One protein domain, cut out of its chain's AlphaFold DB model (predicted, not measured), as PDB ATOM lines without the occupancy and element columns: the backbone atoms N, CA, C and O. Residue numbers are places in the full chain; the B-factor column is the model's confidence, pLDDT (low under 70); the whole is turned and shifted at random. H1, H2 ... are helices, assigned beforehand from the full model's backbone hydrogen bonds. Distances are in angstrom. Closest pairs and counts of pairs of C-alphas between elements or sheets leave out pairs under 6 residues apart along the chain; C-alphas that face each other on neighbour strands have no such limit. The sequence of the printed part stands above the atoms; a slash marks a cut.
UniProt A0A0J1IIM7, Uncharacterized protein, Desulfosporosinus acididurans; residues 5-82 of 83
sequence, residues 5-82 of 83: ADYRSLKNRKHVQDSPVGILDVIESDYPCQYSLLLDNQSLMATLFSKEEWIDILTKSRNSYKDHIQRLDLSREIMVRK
ATOM      1  N   ALA A   5     -17.101 -56.284   9.268       66.06
ATOM      2  CA  ALA A   5     -16.557 -56.923   8.071       66.06
ATOM      3  C   ALA A   5     -17.662 -57.345   7.082       66.06
ATOM      4  O   ALA A   5     -17.527 -57.142   5.868       66.06
ATOM      5  N   ASP A   6     -18.791 -57.848   7.591       68.88
ATOM      6  CA  ASP A   6     -19.958 -58.181   6.771       68.88
ATOM      7  C   ASP A   6     -20.593 -56.920   6.180       68.88
ATOM      8  O   ASP A   6     -20.965 -56.906   5.003       68.88
ATOM      9  N   TYR A   7     -20.672 -55.836   6.962       68.19
ATOM     10  CA  TYR A   7     -21.185 -54.545   6.496       68.19
ATOM     11  C   TYR A   7     -20.356 -53.992   5.330       68.19
ATOM     12  O   TYR A   7     -20.916 -53.584   4.312       68.19
ATOM     13  N   ARG A   8     -19.022 -54.056   5.415       66.00
ATOM     14  CA  ARG A   8     -18.124 -53.608   4.337       66.00
ATOM     15  C   ARG A   8     -18.286 -54.446   3.066       66.00
ATOM     16  O   ARG A   8     -18.341 -53.912   1.959       66.00
ATOM     17  N   SER A   9     -18.416 -55.763   3.228       63.62
ATOM     18  CA  SER A   9     -18.692 -56.700   2.131       63.62
ATOM     19  C   SER A   9     -20.040 -56.412   1.456       63.62
ATOM     20  O   SER A   9     -20.135 -56.403   0.228       63.62
ATOM     21  N   LEU A  10     -21.079 -56.100   2.240       63.72
ATOM     22  CA  LEU A  10     -22.401 -55.699   1.748       63.72
ATOM     23  C   LEU A  10     -22.369 -54.346   1.024       63.72
ATOM     24  O   LEU A  10     -22.941 -54.239  -0.064       63.72
ATOM     25  N   LYS A  11     -21.663 -53.353   1.577       62.97
ATOM     26  CA  LYS A  11     -21.479 -52.020   0.980       62.97
ATOM     27  C   LYS A  11     -20.822 -52.106  -0.397       62.97
ATOM     28  O   LYS A  11     -21.339 -51.546  -1.360       62.97
ATOM     29  N   ASN A  12     -19.755 -52.896  -0.527       62.28
ATOM     30  CA  ASN A  12     -19.048 -53.083  -1.799       62.28
ATOM     31  C   ASN A  12     -19.863 -53.853  -2.854       62.28
ATOM     32  O   ASN A  12     -19.612 -53.711  -4.047       62.28
ATOM     33  N   ARG A  13     -20.838 -54.676  -2.443       57.75
ATOM     34  CA  ARG A  13     -21.663 -55.497  -3.351       57.75
ATOM     35  C   ARG A  13     -22.947 -54.815  -3.821       57.75
ATOM     36  O   ARG A  13     -23.557 -55.283  -4.778       57.75
ATOM     37  N   LYS A  14     -23.386 -53.747  -3.151       53.41
ATOM     38  CA  LYS A  14     -24.647 -53.052  -3.439       53.41
ATOM     39  C   LYS A  14     -24.460 -51.544  -3.383       53.41
ATOM     40  O   LYS A  14     -25.099 -50.862  -2.589       53.41
ATOM     41  N   HIS A  15     -23.633 -51.003  -4.269       50.91
ATOM     42  CA  HIS A  15     -23.717 -49.579  -4.565       50.91
ATOM     43  C   HIS A  15     -24.905 -49.344  -5.508       50.91
ATOM     44  O   HIS A  15     -24.758 -49.114  -6.705       50.91
ATOM     45  N   VAL A  16     -26.117 -49.482  -4.967       55.91
ATOM     46  CA  VAL A  16     -27.277 -48.824  -5.564       55.91
ATOM     47  C   VAL A  16     -27.065 -47.354  -5.228       55.91
ATOM     48  O   VAL A  16     -27.109 -46.995  -4.056       55.91
ATOM     49  N   GLN A  17     -26.778 -46.526  -6.234       57.53
ATOM     50  CA  GLN A  17     -26.519 -45.083  -6.081       57.53
ATOM     51  C   GLN A  17     -27.595 -44.338  -5.264       57.53
ATOM     52  O   GLN A  17     -27.343 -43.238  -4.786       57.53
ATOM     53  N   ASP A  18     -28.765 -44.948  -5.065       67.56
ATOM     54  CA  ASP A  18     -29.884 -44.385  -4.317       67.56
ATOM     55  C   ASP A  18     -30.020 -44.840  -2.858       67.56
ATOM     56  O   ASP A  18     -30.911 -44.329  -2.179       67.56
ATOM     57  N   SER A  19     -29.215 -45.775  -2.342       79.38
ATOM     58  CA  SER A  19     -29.382 -46.235  -0.954       79.38
ATOM     59  C   SER A  19     -29.121 -45.112   0.066       79.38
ATOM     60  O   SER A  19     -28.173 -44.344  -0.099       79.38
ATOM     61  N   PRO A  20     -29.951 -44.993   1.123       87.06
ATOM     62  CA  PRO A  20     -29.759 -43.972   2.145       87.06
ATOM     63  C   PRO A  20     -28.477 -44.223   2.943       87.06
ATOM     64  O   PRO A  20     -28.084 -45.366   3.178       87.06
ATOM     65  N   VAL A  21     -27.856 -43.131   3.383       90.69
ATOM     66  CA  VAL A  21     -26.606 -43.114   4.147       90.69
ATOM     67  C   VAL A  21     -26.871 -43.601   5.575       90.69
ATOM     68  O   VAL A  21     -27.663 -43.013   6.324       90.69
ATOM     69  N   GLY A  22     -26.210 -44.692   5.962       90.25
ATOM     70  CA  GLY A  22     -26.300 -45.279   7.296       90.25
ATOM     71  C   GLY A  22     -25.414 -44.578   8.327       90.25
ATOM     72  O   GLY A  22     -24.552 -43.773   7.996       90.25
ATOM     73  N   ILE A  23     -25.585 -44.933   9.604       92.81
ATOM     74  CA  ILE A  23     -24.773 -44.395  10.713       92.81
ATOM     75  C   ILE A  23     -23.276 -44.631  10.476       92.81
ATOM     76  O   ILE A  23     -22.474 -43.721  10.652       92.81
ATOM     77  N   LEU A  24     -22.899 -45.840  10.052       90.56
ATOM     78  CA  LEU A  24     -21.501 -46.171   9.775       90.56
ATOM     79  C   LEU A  24     -20.952 -45.422   8.558       90.56
ATOM     80  O   LEU A  24     -19.774 -45.094   8.560       90.56
ATOM     81  N   ASP A  25     -21.790 -45.115   7.564       90.69
ATOM     82  CA  ASP A  25     -21.379 -44.306   6.413       90.69
ATOM     83  C   ASP A  25     -21.068 -42.863   6.830       90.69
ATOM     84  O   ASP A  25     -20.057 -42.319   6.400       90.69
ATOM     85  N   VAL A  26     -21.895 -42.271   7.704       93.81
ATOM     86  CA  VAL A  26     -21.645 -40.928   8.262       93.81
ATOM     87  C   VAL A  26     -20.372 -40.918   9.109       93.81
ATOM     88  O   VAL A  26     -19.579 -39.986   9.028       93.81
ATOM     89  N   ILE A  27     -20.150 -41.953   9.923       93.69
ATOM     90  CA  ILE A  27     -18.939 -42.049  10.748       93.69
ATOM     91  C   ILE A  27     -17.693 -42.230   9.870       93.69
ATOM     92  O   ILE A  27     -16.683 -41.581  10.121       93.69
ATOM     93  N   GLU A  28     -17.756 -43.071   8.837       92.12
ATOM     94  CA  GLU A  28     -16.643 -43.276   7.901       92.12
ATOM     95  C   GLU A  28     -16.269 -41.983   7.163       92.12
ATOM     96  O   GLU A  28     -15.080 -41.720   6.983       92.12
ATOM     97  N   SER A  29     -17.254 -41.169   6.759       93.25
ATOM     98  CA  SER A  29     -17.000 -39.918   6.038       93.25
ATOM     99  C   SER A  29     -16.535 -38.779   6.941       93.25
ATOM    100  O   SER A  29     -15.580 -38.082   6.602       93.25
ATOM    101  N   ASP A  30     -17.202 -38.583   8.078       95.00
ATOM    102  CA  ASP A  30     -17.060 -37.360   8.876       95.00
ATOM    103  C   ASP A  30     -16.086 -37.545  10.050       95.00
ATOM    104  O   ASP A  30     -15.497 -36.575  10.527       95.00
ATOM    105  N   TYR A  31     -15.879 -38.789  10.494       93.75
ATOM    106  CA  TYR A  31     -15.062 -39.147  11.658       93.75
ATOM    107  C   TYR A  31     -14.121 -40.334  11.353       93.75
ATOM    108  O   TYR A  31     -14.162 -41.363  12.038       93.75
ATOM    109  N   PRO A  32     -13.242 -40.231  10.334       91.81
ATOM    110  CA  PRO A  32     -12.456 -41.366   9.839       91.81
ATOM    111  C   PRO A  32     -11.508 -41.964  10.892       91.81
ATOM    112  O   PRO A  32     -11.269 -43.173  10.901       91.81
ATOM    113  N   CYS A  33     -10.998 -41.149  11.821       90.56
ATOM    114  CA  CYS A  33     -10.154 -41.626  12.919       90.56
ATOM    115  C   CYS A  33     -10.945 -42.518  13.887       90.56
ATOM    116  O   CYS A  33     -10.515 -43.621  14.216       90.56
ATOM    117  N   GLN A  34     -12.126 -42.065  14.309       91.44
ATOM    118  CA  GLN A  34     -13.027 -42.813  15.181       91.44
ATOM    119  C   GLN A  34     -13.533 -44.073  14.480       91.44
ATOM    120  O   GLN A  34     -13.623 -45.121  15.111       91.44
ATOM    121  N   TYR A  35     -13.802 -43.994  13.174       90.25
ATOM    122  CA  TYR A  35     -14.161 -45.151  12.363       90.25
ATOM    123  C   TYR A  35     -13.071 -46.231  12.396       90.25
ATOM    124  O   TYR A  35     -13.381 -47.398  12.625       90.25
ATOM    125  N   SER A  36     -11.795 -45.848  12.257       87.56
ATOM    126  CA  SER A  36     -10.666 -46.784  12.368       87.56
ATOM    127  C   SER A  36     -10.610 -47.463  13.738       87.56
ATOM    128  O   SER A  36     -10.469 -48.680  13.810       87.56
ATOM    129  N   LEU A  37     -10.791 -46.707  14.826       88.62
ATOM    130  CA  LEU A  37     -10.809 -47.260  16.189       88.62
ATOM    131  C   LEU A  37     -11.956 -48.257  16.407       88.62
ATOM    132  O   LEU A  37     -11.814 -49.227  17.153       88.62
ATOM    133  N   LEU A  38     -13.091 -48.009  15.751       86.25
ATOM    134  CA  LEU A  38     -14.269 -48.873  15.756       86.25
ATOM    135  C   LEU A  38     -13.992 -50.194  15.024       86.25
ATOM    136  O   LEU A  38     -14.377 -51.253  15.514       86.25
ATOM    137  N   LEU A  39     -13.295 -50.138  13.882       82.69
ATOM    138  CA  LEU A  39     -12.901 -51.320  13.105       82.69
ATOM    139  C   LEU A  39     -11.869 -52.183  13.830       82.69
ATOM    140  O   LEU A  39     -11.970 -53.407  13.808       82.69
ATOM    141  N   ASP A  40     -10.915 -51.553  14.508       82.44
ATOM    142  CA  ASP A  40      -9.874 -52.269  15.244       82.44
ATOM    143  C   ASP A  40     -10.379 -52.828  16.588       82.44
ATOM    144  O   ASP A  40      -9.606 -53.397  17.361       82.44
ATOM    145  N   ASN A  41     -11.679 -52.670  16.884       74.06
ATOM    146  CA  ASN A  41     -12.322 -53.066  18.139       74.06
ATOM    147  C   ASN A  41     -11.639 -52.452  19.382       74.06
ATOM    148  O   ASN A  41     -11.731 -52.982  20.490       74.06
ATOM    149  N   GLN A  42     -10.937 -51.330  19.195       70.38
ATOM    150  CA  GLN A  42     -10.122 -50.675  20.220       70.38
ATOM    151  C   GLN A  42     -10.958 -49.804  21.164       70.38
ATOM    152  O   GLN A  42     -10.484 -49.431  22.236       70.38
ATOM    153  N   SER A  43     -12.202 -49.480  20.799       74.38
ATOM    154  CA  SER A  43     -13.117 -48.707  21.641       74.38
ATOM    155  C   SER A  43     -14.571 -49.102  21.415       74.38
ATOM    156  O   SER A  43     -14.986 -49.434  20.305       74.38
ATOM    157  N   LEU A  44     -15.380 -48.991  22.471       77.75
ATOM    158  CA  LEU A  44     -16.829 -49.111  22.364       77.75
ATOM    159  C   LEU A  44     -17.378 -47.921  21.570       77.75
ATOM    160  O   LEU A  44     -17.074 -46.767  21.866       77.75
ATOM    161  N   MET A  45     -18.235 -48.199  20.589       77.88
ATOM    162  CA  MET A  45     -18.864 -47.183  19.736       77.88
ATOM    163  C   MET A  45     -19.504 -46.050  20.553       77.88
ATOM    164  O   MET A  45     -19.343 -44.882  20.219       77.88
ATOM    165  N   ALA A  46     -20.159 -46.385  21.670       77.50
ATOM    166  CA  ALA A  46     -20.833 -45.421  22.539       77.50
ATOM    167  C   ALA A  46     -19.899 -44.382  23.187       77.50
ATOM    168  O   ALA A  46     -20.369 -43.301  23.531       77.50
ATOM    169  N   THR A  47     -18.608 -44.686  23.358       86.50
ATOM    170  CA  THR A  47     -17.639 -43.801  24.032       86.50
ATOM    171  C   THR A  47     -16.786 -42.983  23.066       86.50
ATOM    172  O   THR A  47     -16.049 -42.112  23.514       86.50
ATOM    173  N   LEU A  48     -16.864 -43.256  21.760       89.62
ATOM    174  CA  LEU A  48     -16.054 -42.586  20.735       89.62
ATOM    175  C   LEU A  48     -16.547 -41.183  20.374       89.62
ATOM    176  O   LEU A  48     -15.804 -40.423  19.758       89.62
ATOM    177  N   PHE A  49     -17.782 -40.859  20.750       93.06
ATOM    178  CA  PHE A  49     -18.448 -39.625  20.361       93.06
ATOM    179  C   PHE A  49     -19.084 -38.964  21.580       93.06
ATOM    180  O   PHE A  49     -19.665 -39.626  22.448       93.06
ATOM    181  N   SER A  50     -18.998 -37.642  21.623       94.81
ATOM    182  CA  SER A  50     -19.793 -36.794  22.504       94.81
ATOM    183  C   SER A  50     -21.288 -36.910  22.186       94.81
ATOM    184  O   SER A  50     -21.707 -37.475  21.171       94.81
ATOM    185  N   LYS A  51     -22.134 -36.368  23.067       95.69
ATOM    186  CA  LYS A  51     -23.591 -36.384  22.861       95.69
ATOM    187  C   LYS A  51     -23.981 -35.559  21.638       95.69
ATOM    188  O   LYS A  51     -24.883 -35.940  20.899       95.69
ATOM    189  N   GLU A  52     -23.297 -34.446  21.433       96.50
ATOM    190  CA  GLU A  52     -23.503 -33.510  20.339       96.50
ATOM    191  C   GLU A  52     -23.125 -34.153  18.999       96.50
ATOM    192  O   GLU A  52     -23.911 -34.100  18.054       96.50
ATOM    193  N   GLU A  53     -21.984 -34.849  18.943       96.19
ATOM    194  CA  GLU A  53     -21.575 -35.631  17.767       96.19
ATOM    195  C   GLU A  53     -22.570 -36.760  17.476       96.19
ATOM    196  O   GLU A  53     -22.956 -36.963  16.327       96.19
ATOM    197  N   TRP A  54     -23.075 -37.451  18.507       95.69
ATOM    198  CA  TRP A  54     -24.126 -38.455  18.327       95.69
ATOM    199  C   TRP A  54     -25.406 -37.874  17.725       95.69
ATOM    200  O   TRP A  54     -25.995 -38.481  16.829       95.69
ATOM    201  N   ILE A  55     -25.842 -36.705  18.196       96.88
ATOM    202  CA  ILE A  55     -27.020 -36.020  17.653       96.88
ATOM    203  C   ILE A  55     -26.801 -35.672  16.178       96.88
ATOM    204  O   ILE A  55     -27.705 -35.896  15.368       96.88
ATOM    205  N   ASP A  56     -25.621 -35.171  15.812       97.19
ATOM    206  CA  ASP A  56     -25.278 -34.849  14.424       97.19
ATOM    207  C   ASP A  56     -25.282 -36.099  13.528       97.19
ATOM    208  O   ASP A  56     -25.999 -36.138  12.522       97.19
ATOM    209  N   ILE A  57     -24.582 -37.162  13.942       96.19
ATOM    210  CA  ILE A  57     -24.504 -38.438  13.213       96.19
ATOM    211  C   ILE A  57     -25.907 -39.002  12.952       96.19
ATOM    212  O   ILE A  57     -26.258 -39.351  11.819       96.19
ATOM    213  N   LEU A  58     -26.740 -39.061  13.995       95.81
ATOM    214  CA  LEU A  58     -28.100 -39.587  13.897       95.81
ATOM    215  C   LEU A  58     -28.993 -38.700  13.027       95.81
ATOM    216  O   LEU A  58     -29.810 -39.213  12.261       95.81
ATOM    217  N   THR A  59     -28.828 -37.380  13.105       97.50
ATOM    218  CA  THR A  59     -29.597 -36.428  12.297       97.50
ATOM    219  C   THR A  59     -29.270 -36.573  10.815       97.50
ATOM    220  O   THR A  59     -30.189 -36.662   9.999       97.50
ATOM    221  N   LYS A  60     -27.986 -36.668  10.454       96.38
ATOM    222  CA  LYS A  60     -27.544 -36.862   9.065       96.38
ATOM    223  C   LYS A  60     -28.072 -38.165   8.475       96.38
ATOM    224  O   LYS A  60     -28.694 -38.141   7.411       96.38
ATOM    225  N   SER A  61     -27.913 -39.282   9.189       95.00
ATOM    226  CA  SER A  61     -28.432 -40.570   8.714       95.00
ATOM    227  C   SER A  61     -29.961 -40.541   8.580       95.00
ATOM    228  O   SER A  61     -30.503 -40.918   7.539       95.00
ATOM    229  N   ARG A  62     -30.678 -39.989   9.570       95.25
ATOM    230  CA  ARG A  62     -32.142 -39.855   9.521       95.25
ATOM    231  C   ARG A  62     -32.616 -39.012   8.338       95.25
ATOM    232  O   ARG A  62     -33.594 -39.381   7.690       95.25
ATOM    233  N   ASN A  63     -31.954 -37.891   8.064       95.25
ATOM    234  CA  ASN A  63     -32.304 -37.025   6.940       95.25
ATOM    235  C   ASN A  63     -32.075 -37.739   5.604       95.25
ATOM    236  O   ASN A  63     -32.957 -37.707   4.753       95.25
ATOM    237  N   SER A  64     -30.979 -38.489   5.463       92.69
ATOM    238  CA  SER A  64     -30.737 -39.290   4.259       92.69
ATOM    239  C   SER A  64     -31.842 -40.325   4.005       92.69
ATOM    240  O   SER A  64     -32.328 -40.460   2.880       92.69
ATOM    241  N   TYR A  65     -32.309 -41.009   5.055       92.06
ATOM    242  CA  TYR A  65     -33.454 -41.920   4.964       92.06
ATOM    243  C   TYR A  65     -34.750 -41.207   4.579       92.06
ATOM    244  O   TYR A  65     -35.501 -41.706   3.740       92.06
ATOM    245  N   LYS A  66     -35.018 -40.041   5.175       91.94
ATOM    246  CA  LYS A  66     -36.191 -39.228   4.842       91.94
ATOM    247  C   LYS A  66     -36.184 -38.845   3.359       91.94
ATOM    248  O   LYS A  66     -37.190 -39.052   2.685       91.94
ATOM    249  N   ASP A  67     -35.058 -38.356   2.855       90.50
ATOM    250  CA  ASP A  67     -34.913 -37.950   1.457       90.50
ATOM    251  C   ASP A  67     -35.070 -39.148   0.512       90.50
ATOM    252  O   ASP A  67     -35.716 -39.045  -0.531       90.50
ATOM    253  N   HIS A  68     -34.531 -40.313   0.885       89.25
ATOM    254  CA  HIS A  68     -34.698 -41.549   0.122       89.25
ATOM    255  C   HIS A  68     -36.171 -41.968   0.010       89.25
ATOM    256  O   HIS A  68     -36.644 -42.261  -1.088       89.25
ATOM    257  N   ILE A  69     -36.922 -41.948   1.118       88.62
ATOM    258  CA  ILE A  69     -38.360 -42.269   1.117       88.62
ATOM    259  C   ILE A  69     -39.130 -41.284   0.231       88.62
ATOM    260  O   ILE A  69     -39.920 -41.709  -0.608       88.62
ATOM    261  N   GLN A  70     -38.842 -39.983   0.338       89.25
ATOM    262  CA  GLN A  70     -39.474 -38.963  -0.503       89.25
ATOM    263  C   GLN A  70     -39.218 -39.194  -1.999       89.25
ATOM    264  O   GLN A  70     -40.131 -39.043  -2.811       89.25
ATOM    265  N   ARG A  71     -37.999 -39.605  -2.379       86.06
ATOM    266  CA  ARG A  71     -37.680 -39.966  -3.770       86.06
ATOM    267  C   ARG A  71     -38.458 -41.194  -4.246       86.06
ATOM    268  O   ARG A  71     -38.918 -41.208  -5.391       86.06
ATOM    269  N   LEU A  72     -38.626 -42.208  -3.396       86.69
ATOM    270  CA  LEU A  72     -39.420 -43.397  -3.726       86.69
ATOM    271  C   LEU A  72     -40.898 -43.053  -3.938       86.69
ATOM    272  O   LEU A  72     -41.494 -43.523  -4.909       86.69
ATOM    273  N   ASP A  73     -41.471 -42.214  -3.077       86.56
ATOM    274  CA  ASP A  73     -42.865 -41.782  -3.193       86.56
ATOM    275  C   ASP A  73     -43.088 -40.954  -4.465       86.56
ATOM    276  O   ASP A  73     -43.987 -41.263  -5.251       86.56
ATOM    277  N   LEU A  74     -42.205 -39.990  -4.756       83.38
ATOM    278  CA  LEU A  74     -42.260 -39.204  -5.995       83.38
ATOM    279  C   LEU A  74     -42.156 -40.093  -7.246       83.38
ATOM    280  O   LEU A  74     -42.889 -39.906  -8.219       83.38
ATOM    281  N   SER A  75     -41.266 -41.089  -7.222       81.62
ATOM    282  CA  SER A  75     -41.090 -42.027  -8.337       81.62
ATOM    283  C   SER A  75     -42.345 -42.869  -8.583       81.62
ATOM    284  O   SER A  75     -42.693 -43.134  -9.738       81.62
ATOM    285  N   ARG A  76     -43.060 -43.258  -7.518       81.25
ATOM    286  CA  ARG A  76     -44.350 -43.957  -7.619       81.25
ATOM    287  C   ARG A  76     -45.426 -43.065  -8.227       81.25
ATOM    288  O   ARG A  76     -46.120 -43.510  -9.137       81.25
ATOM    289  N   GLU A  77     -45.538 -41.815  -7.786       79.56
ATOM    290  CA  GLU A  77     -46.520 -40.871  -8.336       79.56
ATOM    291  C   GLU A  77     -46.307 -40.609  -9.834       79.56
ATOM    292  O   GLU A  77     -47.268 -40.604 -10.604       79.56
ATOM    293  N   ILE A  78     -45.054 -40.437 -10.270       79.69
ATOM    294  CA  ILE A  78     -44.716 -40.245 -11.689       79.69
ATOM    295  C   ILE A  78     -45.101 -41.474 -12.518       79.69
ATOM    296  O   ILE A  78     -45.603 -41.318 -13.632       79.69
ATOM    297  N   MET A  79     -44.878 -42.687 -12.001       73.75
ATOM    298  CA  MET A  79     -45.280 -43.918 -12.690       73.75
ATOM    299  C   MET A  79     -46.799 -44.022 -12.841       73.75
ATOM    300  O   MET A  79     -47.271 -44.340 -13.928       73.75
ATOM    301  N   VAL A  80     -47.562 -43.705 -11.792       77.12
ATOM    302  CA  VAL A  80     -49.034 -43.757 -11.821       77.12
ATOM    303  C   VAL A  80     -49.624 -42.740 -12.802       77.12
ATOM    304  O   VAL A  80     -50.601 -43.047 -13.469       77.12
ATOM    305  N   ARG A  81     -49.026 -41.550 -12.942       72.69
ATOM    306  CA  ARG A  81     -49.508 -40.496 -13.861       72.69
ATOM    307  C   ARG A  81     -49.171 -40.723 -15.340       72.69
ATOM    308  O   ARG A  81     -49.632 -39.952 -16.176       72.69
ATOM    309  N   LYS A  82     -48.323 -41.701 -15.665       63.97
ATOM    310  CA  LYS A  82     -47.923 -42.031 -17.047       63.97
ATOM    311  C   LYS A  82     -48.766 -43.150 -17.680       63.97
ATOM    312  O   LYS A  82     -48.505 -43.488 -18.833       63.97
TER     313      LYS A  82
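This is residues 5 to 82 of the 83 residues of an uncharacterized protein of Desulfosporosinus acididurans (UniProt A0A0J1IIM7). A long straight helix, H4, makes the longest axis; the small helical hairpin of H2 and H3 packs on it through H2, and its far end, residues 73 to 80, sticks out. Short H1 sits off to one side, touching no helix. The printed part has 78 residues, all helix in class, in order H1 H2 H3 H4; it is loose and flat, with radius of gyration of the C-alphas 15.8 A, spanning 54 by 30 by 14 A.

H1, residues 5 to 13, begins at C-alpha 5 (-16.557, -56.923, 8.071) and measures 12.6 A. H2, residues 23 to 30, measures 10.6 A; H3, residues 32 to 39, 10.5 A. H4, residues 51 to 80, measures 43.6 A and ends at C-alpha 80 (-49.034, -43.757, -11.821).

H1 is apart from H4, and only just from H3, at 8.4 A. H2 and H3, a hairpin, touch, closest at the C-alphas of Glu 28 and Tyr 35, 5.4 A, at a steep tilt of 38 degrees, opposite ways. H4 touches H2 with residues 57 to 61 alone, closest at the C-alphas of Ile 23 and Ser 61, 5.7 A; the tilt, 69 degrees, is steep, only just short of about perpendicular. In H1, H2, H3 and H4 every O i to N i+4 pair is within hydrogen-bond range.

The printed part has no cut. The C-alphas farthest apart, Gln 42 and Lys 82, are 53.8 A apart. The H3 to H4 link is long. pLDDT is under 70 at residues 5 to 18 and 82.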